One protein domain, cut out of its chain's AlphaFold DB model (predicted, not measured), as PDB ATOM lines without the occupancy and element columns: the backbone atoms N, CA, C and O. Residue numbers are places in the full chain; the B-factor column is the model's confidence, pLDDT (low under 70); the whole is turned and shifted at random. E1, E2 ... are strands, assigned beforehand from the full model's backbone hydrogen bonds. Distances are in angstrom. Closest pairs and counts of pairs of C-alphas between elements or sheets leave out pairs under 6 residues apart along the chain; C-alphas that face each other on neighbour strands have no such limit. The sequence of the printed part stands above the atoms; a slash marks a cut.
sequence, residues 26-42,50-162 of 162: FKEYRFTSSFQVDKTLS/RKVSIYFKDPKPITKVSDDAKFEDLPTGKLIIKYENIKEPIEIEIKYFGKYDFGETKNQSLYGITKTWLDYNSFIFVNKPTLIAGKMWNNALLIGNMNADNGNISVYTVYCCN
ATOM      1  N   PHE A  26      46.835  39.717  94.242       72.25
ATOM      2  CA  PHE A  26      47.779  39.521  95.334       72.25
ATOM      3  C   PHE A  26      47.063  39.646  96.683       72.25
ATOM      4  O   PHE A  26      46.223  40.533  96.864       72.25
ATOM      5  N   LYS A  27      47.391  38.767  97.633       87.75
ATOM      6  CA  LYS A  27      46.818  38.850  98.978       87.75
ATOM      7  C   LYS A  27      47.439  40.031  99.714       87.75
ATOM      8  O   LYS A  27      48.649  40.217  99.685       87.75
ATOM      9  N   GLU A  28      46.620  40.812 100.400       90.81
ATOM     10  CA  GLU A  28      47.094  41.940 101.195       90.81
ATOM     11  C   GLU A  28      47.049  41.621 102.688       90.81
ATOM     12  O   GLU A  28      46.113  40.987 103.179       90.81
ATOM     13  N   TYR A  29      48.057  42.096 103.413       90.00
ATOM     14  CA  TYR A  29      48.156  42.022 104.863       90.00
ATOM     15  C   TYR A  29      48.343  43.426 105.431       90.00
ATOM     16  O   TYR A  29      49.115  44.226 104.904       90.00
ATOM     17  N   ARG A  30      47.626  43.720 106.518       93.06
ATOM     18  CA  ARG A  30      47.737  44.962 107.289       93.06
ATOM     19  C   ARG A  30      47.759  44.606 108.761       93.06
ATOM     20  O   ARG A  30      46.859  43.912 109.226       93.06
ATOM     21  N   PHE A  31      48.764  45.076 109.484       90.81
ATOM     22  CA  PHE A  31      48.851  44.884 110.926       90.81
ATOM     23  C   PHE A  31      49.613  46.031 111.578       90.81
ATOM     24  O   PHE A  31      50.372  46.752 110.930       90.81
ATOM     25  N   THR A  32      49.368  46.224 112.870       92.62
ATOM     26  CA  THR A  32      50.108  47.189 113.680       92.62
ATOM     27  C   THR A  32      50.924  46.425 114.699       92.62
ATOM     28  O   THR A  32      50.375  45.686 115.512       92.62
ATOM     29  N   SER A  33      52.232  46.625 114.657       91.88
ATOM     30  CA  SER A  33      53.120  46.185 115.715       91.88
ATOM     31  C   SER A  33      53.146  47.229 116.821       91.88
ATOM     32  O   SER A  33      53.147  48.430 116.551       91.88
ATOM     33  N   SER A  34      53.144  46.767 118.066       87.88
ATOM     34  CA  SER A  34      53.322  47.598 119.263       87.88
ATOM     35  C   SER A  34      54.636  47.302 119.988       87.88
ATOM     36  O   SER A  34      54.912  47.897 121.027       87.88
ATOM     37  N   PHE A  35      55.436  46.374 119.454       90.56
ATOM     38  CA  PHE A  35      56.668  45.906 120.065       90.56
ATOM     39  C   PHE A  35      57.676  45.473 119.006       90.56
ATOM     40  O   PHE A  35      57.355  44.700 118.103       90.56
ATOM     41  N   GLN A  36      58.906  45.943 119.166       91.75
ATOM     42  CA  GLN A  36      60.020  45.692 118.272       91.75
ATOM     43  C   GLN A  36      61.167  45.020 119.035       91.75
ATOM     44  O   GLN A  36      61.503  45.417 120.154       91.75
ATOM     45  N   VAL A  37      61.789  44.017 118.414       90.19
ATOM     46  CA  VAL A  37      63.030  43.395 118.894       90.19
ATOM     47  C   VAL A  37      64.097  43.500 117.817       90.19
ATOM     48  O   VAL A  37      63.938  42.927 116.745       90.19
ATOM     49  N   ASP A  38      65.200  44.173 118.119       88.25
ATOM     50  CA  ASP A  38      66.349  44.301 117.225       88.25
ATOM     51  C   ASP A  38      67.500  43.417 117.712       88.25
ATOM     52  O   ASP A  38      67.875  43.474 118.885       88.25
ATOM     53  N   LYS A  39      68.096  42.635 116.810       83.31
ATOM     54  CA  LYS A  39      69.362  41.934 117.037       83.31
ATOM     55  C   LYS A  39      70.466  42.622 116.247       83.31
ATOM     56  O   LYS A  39      70.446  42.656 115.018       83.31
ATOM     57  N   THR A  40      71.434  43.154 116.979       69.75
ATOM     58  CA  THR A  40      72.592  43.862 116.421       69.75
ATOM     59  C   THR A  40      73.708  42.901 115.999       69.75
ATOM     60  O   THR A  40      73.728  41.740 116.414       69.75
ATOM     61  N   LEU A  41      74.675  43.400 115.218       65.31
ATOM     62  CA  LEU A  41      75.884  42.657 114.823       65.31
ATOM     63  C   LEU A  41      76.677  42.121 116.025       65.31
ATOM     64  O   LEU A  41      77.267  41.051 115.939       65.31
ATOM     65  N   SER A  42      76.645  42.822 117.162       67.31
ATOM     66  CA  SER A  42      77.293  42.379 118.402       67.31
ATOM     67  C   SER A  42      76.485  41.325 119.173       67.31
ATOM     68  O   SER A  42      76.836  40.988 120.298       67.31
ATOM     69  N   ARG A  50      57.595  50.475 120.170       82.81
ATOM     70  CA  ARG A  50      57.292  51.381 119.059       82.81
ATOM     71  C   ARG A  50      56.069  50.898 118.297       82.81
ATOM     72  O   ARG A  50      55.987  49.734 117.912       82.81
ATOM     73  N   LYS A  51      55.137  51.820 118.051       89.56
ATOM     74  CA  LYS A  51      53.972  51.563 117.210       89.56
ATOM     75  C   LYS A  51      54.356  51.703 115.740       89.56
ATOM     76  O   LYS A  51      54.818  52.758 115.300       89.56
ATOM     77  N   VAL A  52      54.164  50.627 114.988       92.31
ATOM     78  CA  VAL A  52      54.538  50.542 113.576       92.31
ATOM     79  C   VAL A  52      53.384  49.942 112.792       92.31
ATOM     80  O   VAL A  52      52.951  48.826 113.070       92.31
ATOM     81  N   SER A  53      52.878  50.671 111.804       94.19
ATOM     82  CA  SER A  53      51.899  50.141 110.859       94.19
ATOM     83  C   SER A  53      52.621  49.479 109.697       94.19
ATOM     84  O   SER A  53      53.480  50.087 109.060       94.19
ATOM     85  N   ILE A  54      52.257  48.235 109.417       94.19
ATOM     86  CA  ILE A  54      52.879  47.423 108.384       94.19
ATOM     87  C   ILE A  54      51.804  47.007 107.390       94.19
ATOM     88  O   ILE A  54      50.748  46.483 107.760       94.19
ATOM     89  N   TYR A  55      52.078  47.258 106.118       94.44
ATOM     90  CA  TYR A  55      51.285  46.771 105.001       94.44
ATOM     91  C   TYR A  55      52.167  45.936 104.093       94.44
ATOM     92  O   TYR A  55      53.287  46.324 103.777       94.44
ATOM     93  N   PHE A  56      51.653  44.802 103.646       92.25
ATOM     94  CA  PHE A  56      52.380  43.926 102.753       92.25
ATOM     95  C   PHE A  56      51.439  43.321 101.709       92.25
ATOM     96  O   PHE A  56      50.436  42.692 102.048       92.25
ATOM     97  N   LYS A  57      51.780  43.517 100.434       93.12
ATOM     98  CA  LYS A  57      51.126  42.906  99.278       93.12
ATOM     99  C   LYS A  57      51.917  41.676  98.853       93.12
ATOM    100  O   LYS A  57      53.011  41.814  98.308       93.12
ATOM    101  N   ASP A  58      51.351  40.507  99.118       91.12
ATOM    102  CA  ASP A  58      51.983  39.202  98.963       91.12
ATOM    103  C   ASP A  58      52.145  38.811  97.495       91.12
ATOM    104  O   ASP A  58      51.135  38.512  96.853       91.12
ATOM    105  N   PRO A  59      53.386  38.794  96.960       90.19
ATOM    106  CA  PRO A  59      53.645  38.412  95.581       90.19
ATOM    107  C   PRO A  59      53.589  36.906  95.362       90.19
ATOM    108  O   PRO A  59      53.816  36.455  94.241       90.19
ATOM    109  N   LYS A  60      53.348  36.114  96.416       87.12
ATOM    110  CA  LYS A  60      53.362  34.666  96.315       87.12
ATOM    111  C   LYS A  60      52.407  34.216  95.204       87.12
ATOM    112  O   LYS A  60      51.202  34.477  95.280       87.12
ATOM    113  N   PRO A  61      52.927  33.512  94.189       73.94
ATOM    114  CA  PRO A  61      52.121  33.097  93.065       73.94
ATOM    115  C   PRO A  61      51.116  32.041  93.536       73.94
ATOM    116  O   PRO A  61      51.413  31.175  94.364       73.94
ATOM    117  N   ILE A  62      49.889  32.149  93.034       69.12
ATOM    118  CA  ILE A  62      48.801  31.224  93.382       69.12
ATOM    119  C   ILE A  62      48.998  29.879  92.675       69.12
ATOM    120  O   ILE A  62      48.569  28.839  93.171       69.12
ATOM    121  N   THR A  63      49.685  29.901  91.537       62.16
ATOM    122  CA  THR A  63      50.156  28.733  90.796       62.16
ATOM    123  C   THR A  63      51.654  28.551  91.024       62.16
ATOM    124  O   THR A  63      52.376  29.528  91.206       62.16
ATOM    125  N   LYS A  64      52.142  27.305  91.016       67.38
ATOM    126  CA  LYS A  64      53.586  27.045  91.068       67.38
ATOM    127  C   LYS A  64      54.229  27.697  89.837       67.38
ATOM    128  O   LYS A  64      53.742  27.504  88.725       67.38
ATOM    129  N   VAL A  65      55.262  28.503  90.053       68.81
ATOM    130  CA  VAL A  65      56.116  28.991  88.964       68.81
ATOM    131  C   VAL A  65      56.955  27.804  88.486       68.81
ATOM    132  O   VAL A  65      57.245  26.910  89.284       68.81
ATOM    133  N   SER A  66      57.260  27.737  87.193       70.94
ATOM    134  CA  SER A  66      58.087  26.661  86.651       70.94
ATOM    135  C   SER A  66      59.460  26.637  87.335       70.94
ATOM    136  O   SER A  66      59.961  27.670  87.783       70.94
ATOM    137  N   ASP A  67      60.050  25.447  87.458       72.06
ATOM    138  CA  ASP A  67      61.301  25.256  88.206       72.06
ATOM    139  C   ASP A  67      62.519  25.923  87.515       72.06
ATOM    140  O   ASP A  67      63.585  26.025  88.115       72.06
ATOM    141  N   ASP A  68      62.360  26.408  86.277       76.88
ATOM    142  CA  ASP A  68      63.351  27.127  85.466       76.88
ATOM    143  C   ASP A  68      63.184  28.659  85.466       76.88
ATOM    144  O   ASP A  68      63.983  29.362  84.841       76.88
ATOM    145  N   ALA A  69      62.171  29.200  86.149       77.06
ATOM    146  CA  ALA A  69      61.985  30.645  86.206       77.06
ATOM    147  C   ALA A  69      63.140  31.320  86.950       77.06
ATOM    148  O   ALA A  69      63.511  30.927  88.061       77.06
ATOM    149  N   LYS A  70      63.686  32.380  86.353       80.44
ATOM    150  CA  LYS A  70      64.758  33.149  86.980       80.44
ATOM    151  C   LYS A  70      64.191  34.018  88.099       80.44
ATOM    152  O   LYS A  70      63.019  34.397  88.089       80.44
ATOM    153  N   PHE A  71      65.032  34.370  89.067       76.31
ATOM    154  CA  PHE A  71      64.625  35.218  90.190       76.31
ATOM    155  C   PHE A  71      64.081  36.576  89.712       76.31
ATOM    156  O   PHE A  71      63.135  37.123  90.284       76.31
ATOM    157  N   GLU A  72      64.640  37.108  88.625       82.75
ATOM    158  CA  GLU A  72      64.228  38.349  87.971       82.75
ATOM    159  C   GLU A  72      62.776  38.293  87.477       82.75
ATOM    160  O   GLU A  72      62.073  39.300  87.576       82.75
ATOM    161  N   ASP A  73      62.302  37.111  87.084       83.00
ATOM    162  CA  ASP A  73      60.972  36.887  86.509       83.00
ATOM    163  C   ASP A  73      59.888  36.639  87.573       83.00
ATOM    164  O   ASP A  73      58.692  36.614  87.269       83.00
ATOM    165  N   LEU A  74      60.276  36.462  88.843       83.81
ATOM    166  CA  LEU A  74      59.318  36.229  89.922       83.81
ATOM    167  C   LEU A  74      58.430  37.465  90.161       83.81
ATOM    168  O   LEU A  74      58.926  38.601  90.139       83.81
ATOM    169  N   PRO A  75      57.130  37.270  90.468       87.56
ATOM    170  CA  PRO A  75      56.230  38.369  90.776       87.56
ATOM    171  C   PRO A  75      56.761  39.237  91.909       87.56
ATOM    172  O   PRO A  75      57.329  38.755  92.892       87.56
ATOM    173  N   THR A  76      56.525  40.533  91.765       91.06
ATOM    174  CA  THR A  76      57.010  41.540  92.697       91.06
ATOM    175  C   THR A  76      55.870  42.056  93.564       91.06
ATOM    176  O   THR A  76      54.765  42.326  93.090       91.06
ATOM    177  N   GLY A  77      56.141  42.154  94.859       92.69
ATOM    178  CA  GLY A  77      55.236  42.653  95.881       92.69
ATOM    179  C   GLY A  77      55.775  43.933  96.499       92.69
ATOM    180  O   GLY A  77      56.794  44.477  96.076       92.69
ATOM    181  N   LYS A  78      55.087  44.410  97.534       94.25
ATOM    182  CA  LYS A  78      55.488  45.619  98.258       94.25
ATOM    183  C   LYS A  78      55.267  45.439  99.749       94.25
ATOM    184  O   LYS A  78      54.175  45.047 100.155       94.25
ATOM    185  N   LEU A  79      56.280  45.753 100.546       95.06
ATOM    186  CA  LEU A  79      56.210  45.911 101.995       95.06
ATOM    187  C   LEU A  79      56.347  47.402 102.315       95.06
ATOM    188  O   LEU A  79      57.220  48.087 101.794       95.06
ATOM    189  N   ILE A  80      55.449  47.912 103.148       94.81
ATOM    190  CA  ILE A  80      55.424  49.296 103.607       94.81
ATOM    191  C   ILE A  80      55.467  49.283 105.127       94.81
ATOM    192  O   ILE A  80      54.620  48.654 105.762       94.81
ATOM    193  N   ILE A  81      56.426  50.004 105.701       93.75
ATOM    194  CA  ILE A  81      56.585  50.167 107.146       93.75
ATOM    195  C   ILE A  81      56.430  51.652 107.473       93.75
ATOM    196  O   ILE A  81      57.203  52.484 107.001       93.75
ATOM    197  N   LYS A  82      55.425  51.997 108.279       94.12
ATOM    198  CA  LYS A  82      55.170  53.366 108.736       94.12
ATOM    199  C   LYS A  82      55.309  53.445 110.250       94.12
ATOM    200  O   LYS A  82      54.499  52.881 110.985       94.12
ATOM    201  N   TYR A  83      56.315  54.180 110.702       90.56
ATOM    202  CA  TYR A  83      56.472  54.528 112.110       90.56
ATOM    203  C   TYR A  83      55.595  55.733 112.444       90.56
ATOM    204  O   TYR A  83      55.433  56.628 111.621       90.56
ATOM    205  N   GLU A  84      55.064  55.778 113.663       87.25
ATOM    206  CA  GLU A  84      54.200  56.877 114.121       87.25
ATOM    207  C   GLU A  84      54.874  58.259 114.015       87.25
ATOM    208  O   GLU A  84      54.231  59.229 113.622       87.25
ATOM    209  N   ASN A  85      56.186  58.324 114.264       85.75
ATOM    210  CA  ASN A  85      56.960  59.571 114.315       85.75
ATOM    211  C   ASN A  85      57.779  59.861 113.045       85.75
ATOM    212  O   ASN A  85      58.574  60.798 113.032       85.75
ATOM    213  N   ILE A  86      57.631  59.057 111.987       85.69
ATOM    214  CA  ILE A  86      58.329  59.268 110.712       85.69
ATOM    215  C   ILE A  86      57.282  59.591 109.650       85.69
ATOM    216  O   ILE A  86      56.354  58.815 109.421       85.69
ATOM    217  N   LYS A  87      57.426  60.758 109.013       88.31
ATOM    218  CA  LYS A  87      56.456  61.262 108.032       88.31
ATOM    219  C   LYS A  87      56.359  60.353 106.806       88.31
ATOM    220  O   LYS A  87      55.257  59.979 106.410       88.31
ATOM    221  N   GLU A  88      57.509  60.007 106.234       92.56
ATOM    222  CA  GLU A  88      57.593  59.199 105.020       92.56
ATOM    223  C   GLU A  88      57.645  57.702 105.358       92.56
ATOM    224  O   GLU A  88      58.426  57.290 106.222       92.56
ATOM    225  N   PRO A  89      56.825  56.863 104.707       92.94
ATOM    226  CA  PRO A  89      56.887  55.428 104.910       92.94
ATOM    227  C   PRO A  89      58.159  54.831 104.293       92.94
ATOM    228  O   PRO A  89      58.661  55.285 103.267       92.94
ATOM    229  N   ILE A  90      58.638  53.743 104.888       91.69
ATOM    230  CA  ILE A  90      59.660  52.892 104.279       91.69
ATOM    231  C   ILE A  90      58.965  51.994 103.268       91.69
ATOM    232  O   ILE A  90      58.118  51.185 103.646       91.69
ATOM    233  N   GLU A  91      59.337  52.117 102.000       94.19
ATOM    234  CA  GLU A  91      58.840  51.258 100.932       94.19
ATOM    235  C   GLU A  91      59.912  50.260 100.502       94.19
ATOM    236  O   GLU A  91      61.050  50.633 100.220       94.19
ATOM    237  N   ILE A  92      59.529  48.988 100.464       95.38
ATOM    238  CA  ILE A  92      60.413  47.857 100.209       95.38
ATOM    239  C   ILE A  92      59.789  47.014  99.100       95.38
ATOM    240  O   ILE A  92      58.649  46.557  99.211       95.38
ATOM    241  N   GLU A  93      60.542  46.807  98.028       94.19
ATOM    242  CA  GLU A  93      60.183  45.886  96.956       94.19
ATOM    243  C   GLU A  93      60.683  44.482  97.289       94.19
ATOM    244  O   GLU A  93      61.783  44.311  97.823       94.19
ATOM    245  N   ILE A  94      59.851  43.480  97.023       93.62
ATOM    246  CA  ILE A  94      60.052  42.124  97.531       93.62
ATOM    247  C   ILE A  94      59.579  41.069  96.542       93.62
ATOM    248  O   ILE A  94      58.620  41.275  95.798       93.62
ATOM    249  N   LYS A  95      60.197  39.893  96.607       92.19
ATOM    250  CA  LYS A  95      59.833  38.709  95.825       92.19
ATOM    251  C   LYS A  95      59.670  37.509  96.739       92.19
ATOM    252  O   LYS A  95      60.410  37.353  97.707       92.19
ATOM    253  N   TYR A  96      58.691  36.658  96.451       89.56
ATOM    254  CA  TYR A  96      58.525  35.411  97.195       89.56
ATOM    255  C   TYR A  96      59.651  34.444  96.832       89.56
ATOM    256  O   TYR A  96      59.791  34.088  95.668       89.56
ATOM    257  N   PHE A  97      60.431  34.021  97.827       82.19
ATOM    258  CA  PHE A  97      61.559  33.112  97.625       82.19
ATOM    259  C   PHE A  97      61.187  31.665  97.957       82.19
ATOM    260  O   PHE A  97      61.567  30.741  97.245       82.19
ATOM    261  N   GLY A  98      60.409  31.444  99.023       84.44
ATOM    262  CA  GLY A  98      60.072  30.083  99.422       84.44
ATOM    263  C   GLY A  98      59.512  29.941 100.829       84.44
ATOM    264  O   GLY A  98      58.728  30.766 101.312       84.44
ATOM    265  N   LYS A  99      59.842  28.819 101.467       86.12
ATOM    266  CA  LYS A  99      59.418  28.492 102.827       86.12
ATOM    267  C   LYS A  99      60.611  28.447 103.768       86.12
ATOM    268  O   LYS A  99      61.690  28.032 103.368       86.12
ATOM    269  N   TYR A 100      60.388  28.886 104.999       84.38
ATOM    270  CA  TYR A 100      61.397  28.941 106.044       84.38
ATOM    271  C   TYR A 100      60.809  28.534 107.394       84.38
ATOM    272  O   TYR A 100      59.647  28.824 107.691       84.38
ATOM    273  N   ASP A 101      61.622  27.884 108.217       84.06
ATOM    274  CA  ASP A 101      61.268  27.505 109.579       84.06
ATOM    275  C   ASP A 101      61.848  28.516 110.567       84.06
ATOM    276  O   ASP A 101      63.061  28.660 110.670       84.06
ATOM    277  N   PHE A 102      60.988  29.203 111.318       78.25
ATOM    278  CA  PHE A 102      61.409  30.191 112.307       78.25
ATOM    279  C   PHE A 102      61.084  29.715 113.725       78.25
ATOM    280  O   PHE A 102      59.915  29.630 114.109       78.25
ATOM    281  N   GLY A 103      62.123  29.401 114.505       76.38
ATOM    282  CA  GLY A 103      61.971  28.787 115.825       76.38
ATOM    283  C   GLY A 103      61.156  27.493 115.732       76.38
ATOM    284  O   GLY A 103      61.438  26.618 114.915       76.38
ATOM    285  N   GLU A 104      60.095  27.401 116.529       79.25
ATOM    286  CA  GLU A 104      59.149  26.276 116.495       79.25
ATOM    287  C   GLU A 104      58.100  26.405 115.377       79.25
ATOM    288  O   GLU A 104      57.345  25.474 115.096       79.25
ATOM    289  N   THR A 105      58.036  27.557 114.699       80.38
ATOM    290  CA  THR A 105      57.012  27.816 113.686       80.38
ATOM    291  C   THR A 105      57.488  27.377 112.301       80.38
ATOM    292  O   THR A 105      58.297  28.034 111.648       80.38
ATOM    293  N   LYS A 106      56.933  26.262 111.825       85.12
ATOM    294  CA  LYS A 106      57.295  25.630 110.548       85.12
ATOM    295  C   LYS A 106      56.583  26.234 109.337       85.12
ATOM    296  O   LYS A 106      55.434  26.673 109.455       85.12
ATOM    297  N   ASN A 107      57.217  26.196 108.161       84.81
ATOM    298  CA  ASN A 107      56.626  26.555 106.857       84.81
ATOM    299  C   ASN A 107      56.154  28.021 106.699       84.81
ATOM    300  O   ASN A 107      55.140  28.306 106.035       84.81
ATOM    301  N   GLN A 108      56.891  28.971 107.272       87.88
ATOM    302  CA  GLN A 108      56.636  30.406 107.114       87.88
ATOM    303  C   GLN A 108      57.054  30.889 105.728       87.88
ATOM    304  O   GLN A 108      57.890  30.273 105.073       87.88
ATOM    305  N   SER A 109      56.409  31.935 105.218       88.81
ATOM    306  CA  SER A 109      56.769  32.476 103.904       88.81
ATOM    307  C   SER A 109      58.021  33.343 104.024       88.81
ATOM    308  O   SER A 109      58.059  34.241 104.865       88.81
ATOM    309  N   LEU A 110      59.004  33.066 103.168       89.44
ATOM    310  CA  LEU A 110      60.250  33.813 103.043       89.44
ATOM    311  C   LEU A 110      60.229  34.635 101.760       89.44
ATOM    312  O   LEU A 110      59.846  34.137 100.694       89.44
ATOM    313  N   TYR A 111      60.673  35.876 101.876       91.75
ATOM    314  CA  TYR A 111      60.729  36.827 100.785       91.75
ATOM    315  C   TYR A 111      62.123  37.443 100.707       91.75
ATOM    316  O   TYR A 111      62.700  37.804 101.735       91.75
ATOM    317  N   GLY A 112      62.631  37.586  99.487       91.50
ATOM    318  CA  GLY A 112      63.818  38.383  99.199       91.50
ATOM    319  C   GLY A 112      63.436  39.847  99.012       91.50
ATOM    320  O   GLY A 112      62.378  40.144  98.455       91.50
ATOM    321  N   ILE A 113      64.288  40.752  99.477       92.19
ATOM    322  CA  ILE A 113      64.153  42.197  99.294       92.19
ATOM    323  C   ILE A 113      64.967  42.603  98.065       92.19
ATOM    324  O   ILE A 113      66.172  42.375  98.018       92.19
ATOM    325  N   THR A 114      64.311  43.196  97.068       88.38
ATOM    326  CA  THR A 114      64.933  43.597  95.793       88.38
ATOM    327  C   THR A 114      65.253  45.082  95.727       88.38
ATOM    328  O   THR A 114      66.148  45.485  94.988       88.38
ATOM    329  N   LYS A 115      64.544  45.909  96.502       86.81
ATOM    330  CA  LYS A 115      64.786  47.351  96.566       86.81
ATOM    331  C   LYS A 115      64.392  47.906  97.924       86.81
ATOM    332  O   LYS A 115      63.244  47.783  98.343       86.81
ATOM    333  N   THR A 116      65.341  48.544  98.591       85.19
ATOM    334  CA  THR A 116      65.163  49.209  99.884       85.19
ATOM    335  C   THR A 116      66.313  50.192 100.098       85.19
ATOM    336  O   THR A 116      67.353  50.079  99.452       85.19
ATOM    337  N   TRP A 117      66.135  51.152 100.999       81.88
ATOM    338  CA  TRP A 117      67.230  51.983 101.508       81.88
ATOM    339  C   TRP A 117      67.849  51.419 102.799       81.88
ATOM    340  O   TRP A 117      68.834  51.953 103.299       81.88
ATOM    341  N   LEU A 118      67.263  50.350 103.346       82.81
ATOM    342  CA  LEU A 118      67.769  49.625 104.509       82.81
ATOM    343  C   LEU A 118      68.780  48.559 104.079       82.81
ATOM    344  O   LEU A 118      68.618  47.941 103.034       82.81
ATOM    345  N   ASP A 119      69.761  48.261 104.923       83.69
ATOM    346  CA  ASP A 119      70.725  47.179 104.686       83.69
ATOM    347  C   ASP A 119      70.142  45.805 105.078       83.69
ATOM    348  O   ASP A 119      70.652  45.118 105.963       83.69
ATOM    349  N   TYR A 120      68.995  45.446 104.485       88.50
ATOM    350  CA  TYR A 120      68.305  44.167 104.685       88.50
ATOM    351  C   TYR A 120      68.024  43.481 103.351       88.50
ATOM    352  O   TYR A 120      67.478  44.100 102.437       88.50
ATOM    353  N   ASN A 121      68.314  42.184 103.269       89.69
ATOM    354  CA  ASN A 121      68.120  41.397 102.050       89.69
ATOM    355  C   ASN A 121      66.896  40.465 102.079       89.69
ATOM    356  O   ASN A 121      66.508  39.940 101.037       89.69
ATOM    357  N   SER A 122      66.281  40.246 103.243       90.88
ATOM    358  CA  SER A 122      65.224  39.246 103.414       90.88
ATOM    359  C   SER A 122      64.192  39.656 104.457       90.88
ATOM    360  O   SER A 122      64.487  40.384 105.407       90.88
ATOM    361  N   PHE A 123      62.979  39.115 104.341       92.12
ATOM    362  CA  PHE A 123      62.035  39.103 105.455       92.12
ATOM    363  C   PHE A 123      61.191  37.820 105.500       92.12
ATOM    364  O   PHE A 123      60.921  37.183 104.480       92.12
ATOM    365  N   ILE A 124      60.752  37.446 106.701       91.00
ATOM    366  CA  ILE A 124      59.842  36.335 106.984       91.00
ATOM    367  C   ILE A 124      58.558  36.908 107.571       91.00
ATOM    368  O   ILE A 124      58.589  37.689 108.524       91.00
ATOM    369  N   PHE A 125      57.422  36.462 107.044       90.81
ATOM    370  CA  PHE A 125      56.127  36.734 107.657       90.81
ATOM    371  C   PHE A 125      55.626  35.505 108.416       90.81
ATOM    372  O   PHE A 125      55.358  34.459 107.816       90.81
ATOM    373  N   VAL A 126      55.490  35.654 109.735       89.75
ATOM    374  CA  VAL A 126      54.997  34.627 110.652       89.75
ATOM    375  C   VAL A 126      53.528  34.892 110.945       89.75
ATOM    376  O   VAL A 126      53.190  35.724 111.782       89.75
ATOM    377  N   ASN A 127      52.636  34.186 110.251       87.00
ATOM    378  CA  ASN A 127      51.185  34.364 110.388       87.00
ATOM    379  C   ASN A 127      50.553  33.299 111.294       87.00
ATOM    380  O   ASN A 127      49.594  32.624 110.907       87.00
ATOM    381  N   LYS A 128      51.173  33.077 112.452       88.06
ATOM    382  CA  LYS A 128      50.740  32.139 113.489       88.06
ATOM    383  C   LYS A 128      51.197  32.655 114.856       88.06
ATOM    384  O   LYS A 128      52.228  33.330 114.905       88.06
ATOM    385  N   PRO A 129      50.505  32.266 115.942       90.12
ATOM    386  CA  PRO A 129      50.976  32.513 117.293       90.12
ATOM    387  C   PRO A 129      52.422  32.045 117.479       90.12
ATOM    388  O   PRO A 129      52.738  30.893 117.177       90.12
ATOM    389  N   THR A 130      53.298  32.930 117.948       87.75
ATOM    390  CA  THR A 130      54.729  32.641 118.093       87.75
ATOM    391  C   THR A 130      55.309  33.288 119.350       87.75
ATOM    392  O   THR A 130      54.906  34.388 119.741       87.75
ATOM    393  N   LEU A 131      56.239  32.589 120.004       87.56
ATOM    394  CA  LEU A 131      56.919  33.063 121.206       87.56
ATOM    395  C   LEU A 131      58.137  33.900 120.804       87.56
ATOM    396  O   LEU A 131      59.103  33.376 120.253       87.56
ATOM    397  N   ILE A 132      58.118  35.196 121.111       84.81
ATOM    398  CA  ILE A 132      59.237  36.109 120.844       84.81
ATOM    399  C   ILE A 132      59.576  36.857 122.127       84.81
ATOM    400  O   ILE A 132      58.721  37.502 122.736       84.81
ATOM    401  N   ALA A 133      60.845  36.769 122.537       82.62
ATOM    402  CA  ALA A 133      61.375  37.420 123.738       82.62
ATOM    403  C   ALA A 133      60.564  37.127 125.024       82.62
ATOM    404  O   ALA A 133      60.441  37.991 125.890       82.62
ATOM    405  N   GLY A 134      60.026  35.907 125.148       83.06
ATOM    406  CA  GLY A 134      59.267  35.456 126.320       83.06
ATOM    407  C   GLY A 134      57.783  35.838 126.325       83.06
ATOM    408  O   GLY A 134      57.107  35.595 127.318       83.06
ATOM    409  N   LYS A 135      57.258  36.415 125.235       87.69
ATOM    410  CA  LYS A 135      55.837  36.757 125.086       87.69
ATOM    411  C   LYS A 135      55.259  36.150 123.809       87.69
ATOM    412  O   LYS A 135      55.936  36.108 122.784       87.69
ATOM    413  N   MET A 136      54.019  35.671 123.884       90.38
ATOM    414  CA  MET A 136      53.274  35.182 122.724       90.38
ATOM    415  C   MET A 136      52.699  36.346 121.918       90.38
ATOM    416  O   MET A 136      52.161  37.292 122.494       90.38
ATOM    417  N   TRP A 137      52.791  36.238 120.595       90.00
ATOM    418  CA  TRP A 137      52.294  37.220 119.634       90.00
ATOM    419  C   TRP A 137      51.492  36.523 118.547       90.00
ATOM    420  O   TRP A 137      51.892  35.448 118.108       90.00
ATOM    421  N   ASN A 138      50.390  37.123 118.098       91.12
ATOM    422  CA  ASN A 138      49.486  36.529 117.106       91.12
ATOM    423  C   ASN A 138      50.119  36.422 115.717       91.12
ATOM    424  O   ASN A 138      49.829  35.489 114.966       91.12
ATOM    425  N   ASN A 139      50.982  37.378 115.382       90.19
ATOM    426  CA  ASN A 139      51.818  37.343 114.194       90.19
ATOM    427  C   ASN A 139      53.103  38.150 114.419       90.19
ATOM    428  O   ASN A 139      53.212  38.945 115.360       90.19
ATOM    429  N   ALA A 140      54.076  37.935 113.539       91.31
ATOM    430  CA  ALA A 140      55.308  38.704 113.525       91.31
ATOM    431  C   ALA A 140      55.848  38.890 112.105       91.31
ATOM    432  O   ALA A 140      55.668  38.037 111.233       91.31
ATOM    433  N   LEU A 141      56.560  39.993 111.891       92.94
ATOM    434  CA  LEU A 141      57.382  40.205 110.706       92.94
ATOM    435  C   LEU A 141      58.840  40.303 111.126       92.94
ATOM    436  O   LEU A 141      59.198  41.176 111.909       92.94
ATOM    437  N   LEU A 142      59.669  39.416 110.591       91.88
ATOM    438  CA  LEU A 142      61.111  39.447 110.775       91.88
ATOM    439  C   LEU A 142      61.744  39.986 109.511       91.88
ATOM    440  O   LEU A 142      61.577  39.379 108.465       91.88
ATOM    441  N   ILE A 143      62.484  41.080 109.602       92.06
ATOM    442  CA  ILE A 143      63.253  41.641 108.494       92.06
ATOM    443  C   ILE A 143      64.729  41.631 108.861       92.06
ATOM    444  O   ILE A 143      65.069  41.901 110.012       92.06
ATOM    445  N   GLY A 144      65.607  41.285 107.927       91.25
ATOM    446  CA  GLY A 144      67.017  41.140 108.245       91.25
ATOM    447  C   GLY A 144      67.885  40.661 107.095       91.25
ATOM    448  O   GLY A 144      67.447  40.571 105.949       91.25
ATOM    449  N   ASN A 145      69.124  40.320 107.438       88.50
ATOM    450  CA  ASN A 145      70.073  39.699 106.523       88.50
ATOM    451  C   ASN A 145      70.119  38.194 106.760       88.50
ATOM    452  O   ASN A 145      70.518  37.737 107.833       88.50
ATOM    453  N   MET A 146      69.699  37.433 105.752       85.12
ATOM    454  CA  MET A 146      69.872  35.988 105.721       85.12
ATOM    455  C   MET A 146      71.287  35.669 105.239       85.12
ATOM    456  O   MET A 146      71.724  36.172 104.202       85.12
ATOM    457  N   ASN A 147      72.010  34.857 106.010       74.88
ATOM    458  CA  ASN A 147      73.297  34.316 105.599       74.88
ATOM    459  C   ASN A 147      73.057  33.141 104.635       74.88
ATOM    460  O   ASN A 147      72.326  32.206 104.968       74.88
ATOM    461  N   ALA A 148      73.667  33.203 103.450       61.16
ATOM    462  CA  ALA A 148      73.533  32.188 102.410       61.16
ATOM    463  C   ALA A 148      74.074  30.810 102.834       61.16
ATOM    464  O   ALA A 148      73.556  29.795 102.379       61.16
ATOM    465  N   ASP A 149      75.054  30.763 103.742       62.69
ATOM    466  CA  ASP A 149      75.769  29.528 104.089       62.69
ATOM    467  C   ASP A 149      74.956  28.592 104.991       62.69
ATOM    468  O   ASP A 149      75.134  27.376 104.968       62.69
ATOM    469  N   ASN A 150      74.068  29.145 105.818       63.41
ATOM    470  CA  ASN A 150      73.292  28.370 106.791       63.41
ATOM    471  C   ASN A 150      71.801  28.728 106.828       63.41
ATOM    472  O   ASN A 150      71.068  28.200 107.662       63.41
ATOM    473  N   GLY A 151      71.352  29.646 105.968       64.38
ATOM    474  CA  GLY A 151      69.973  30.130 105.935       64.38
ATOM    475  C   GLY A 151      69.542  30.867 107.206       64.38
ATOM    476  O   GLY A 151      68.361  31.158 107.370       64.38
ATOM    477  N   ASN A 152      70.446  31.175 108.141       72.06
ATOM    478  CA  ASN A 152      70.084  31.866 109.375       72.06
ATOM    479  C   ASN A 152      70.020  33.372 109.152       72.06
ATOM    480  O   ASN A 152      70.879  33.961 108.494       72.06
ATOM    481  N   ILE A 153      69.036  34.020 109.774       74.12
ATOM    482  CA  ILE A 153      68.985  35.481 109.823       74.12
ATOM    483  C   ILE A 153      69.912  35.973 110.942       74.12
ATOM    484  O   ILE A 153      69.699  35.681 112.122       74.12
ATOM    485  N   SER A 154      70.966  36.702 110.570       72.62
ATOM    486  CA  SER A 154      72.055  37.108 111.470       72.62
ATOM    487  C   SER A 154      71.795  38.456 112.147       72.62
ATOM    488  O   SER A 154      71.909  38.559 113.371       72.62
ATOM    489  N   VAL A 155      71.383  39.454 111.363       71.25
ATOM    490  CA  VAL A 155      70.957  40.791 111.800       71.25
ATOM    491  C   VAL A 155      69.480  40.924 111.492       71.25
ATOM    492  O   VAL A 155      69.090  40.676 110.351       71.25
ATOM    493  N   TYR A 156      68.664  41.300 112.478       85.81
ATOM    494  CA  TYR A 156      67.225  41.417 112.256       85.81
ATOM    495  C   TYR A 156      66.525  42.446 113.131       85.81
ATOM    496  O   TYR A 156      66.956  42.749 114.242       85.81
ATOM    497  N   THR A 157      65.365  42.860 112.641       90.94
ATOM    498  CA  THR A 157      64.295  43.500 113.392       90.94
ATOM    499  C   THR A 157      63.058  42.610 113.330       90.94
ATOM    500  O   THR A 157      62.653  42.163 112.257       90.94
ATOM    501  N   VAL A 158      62.442  42.353 114.482       91.69
ATOM    502  CA  VAL A 158      61.159  41.655 114.594       91.69
ATOM    503  C   VAL A 158      60.090  42.636 115.033       91.69
ATOM    504  O   VAL A 158      60.202  43.225 116.105       91.69
ATOM    505  N   TYR A 159      59.046  42.774 114.226       93.81
ATOM    506  CA  TYR A 159      57.830  43.500 114.566       93.81
ATOM    507  C   TYR A 159      56.789  42.509 115.059       93.81
ATOM    508  O   TYR A 159      56.341  41.651 114.297       93.81
ATOM    509  N   CYS A 160      56.410  42.618 116.326       91.44
ATOM    510  CA  CYS A 160      55.470  41.708 116.959       91.44
ATOM    511  C   CYS A 160      54.082  42.345 117.075       91.44
ATOM    512  O   CYS A 160      53.976  43.521 117.447       91.44
ATOM    513  N   CYS A 161      53.028  41.582 116.781       88.75
ATOM    514  CA  CYS A 161      51.655  42.084 116.795       88.75
ATOM    515  C   CYS A 161      50.725  41.158 117.576       88.75
ATOM    516  O   CYS A 161      50.836  39.931 117.508       88.75
ATOM    517  N   ASN A 162      49.787  41.778 118.287       81.44
ATOM    518  CA  ASN A 162      48.644  41.124 118.916       81.44
ATOM    519  C   ASN A 162      47.387  41.455 118.122       81.44
ATOM    520  O   ASN A 162      47.293  42.600 117.635       81.44
TER     521      ASN A 162
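What this domain is: This is residues 26 to 42 and 50 to 162 of the 162 residues of an uncharacterized protein of Ilyomonas limi (UniProt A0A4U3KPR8). What is the overall shape? One sheet of nine strands is curled like part of a barrel and bent back on itself, with E1, E3 and E4 as one wall facing E6, E7, E10, E11 and E2. The barrel is only partly closed, at the corner where E1 runs on into E2; the small hairpin of E8 and E9 lies toward one end of the longest axis, the loop of residues 59 to 75 toward the other. What builds it? The printed part has 130 residues, no named helix and eleven named strands, E1 to E11 along the chain, all strand in class; the large sheet is antiparallel, in the order E1 E3 E4 E5 E6 E7 E10 E11 E2. The whole is compact, with a radius of gyration of the C-alphas of 14.4 A and spans of 41 by 34 by 28 A.

How they stand to each other: How does the first leaf run? Edge strand E1, residues 27 to 33, is antiparallel to E3, residues 52 to 58, with N 29 and O 56 within hydrogen-bond range at 2.8 A. E3 forms a hairpin with E4, residues 76 to 83, N 55 and O 80 being 2.9 A apart. How does the sheet turn back? E5, residues 90 to 102, is the hinge of this folded sheet, one sheet bent back into two leaves that face each other, and bends by 101 degrees at residue 99. It forms hairpins with E4, N 79 to O 92 at 2.8 A, and with E6, residues 105 to 115, N 100 to O 108 at 2.9 A. E6 forms a hairpin with E7, residues 122 to 126, N 111 to O 123 at 2.9 A; E3 to E7 are a meander, each strand the antiparallel neighbour of the one before. What follows E7 across the sheet? E10, residues 139 to 146, is antiparallel to E7, N 124 to O 142 at 2.7 A, and forms a hairpin with E11, residues 153 to 161, N 143 to O 157 at 2.9 A. Edge strand E2, residues 35 to 39, is antiparallel to E11, N 37 to O 158 at 2.9 A, and E1 runs on into it at 92 degrees. Where is the small sheet? E8, residues 130 to 132, and E9, residues 135 to 137, form a hairpin, N 130 to O 137 at 2.9 A; the closest C-alphas of E9 and E11 are those of Trp 137 and Cys 161, 5.7 A apart.

Where its parts are: Where does the first strand begin? C-alpha 27 of E1 is at (46.818, 38.850, 98.978), and E1 is 19.3 A long. Which strands are longest? E6 measures 27.1 A, E5 24.1 A and E4 23.4 A from first to last C-alpha. Where does the last strand end? C-alpha 161 of E11 is at (51.655, 42.084, 116.795).

The domain as a whole: Is the printed part whole? Residues 43 to 49 are not printed, and C-alphas 42 and 50 are 21.9 A apart across the cut. Which link is long? That from E3 to E4, of 17 residues. Where is confidence low? Residues 40 to 42, 62 to 65 and 148 to 151 have pLDDT under 70; the mean of the printed part is 85.5.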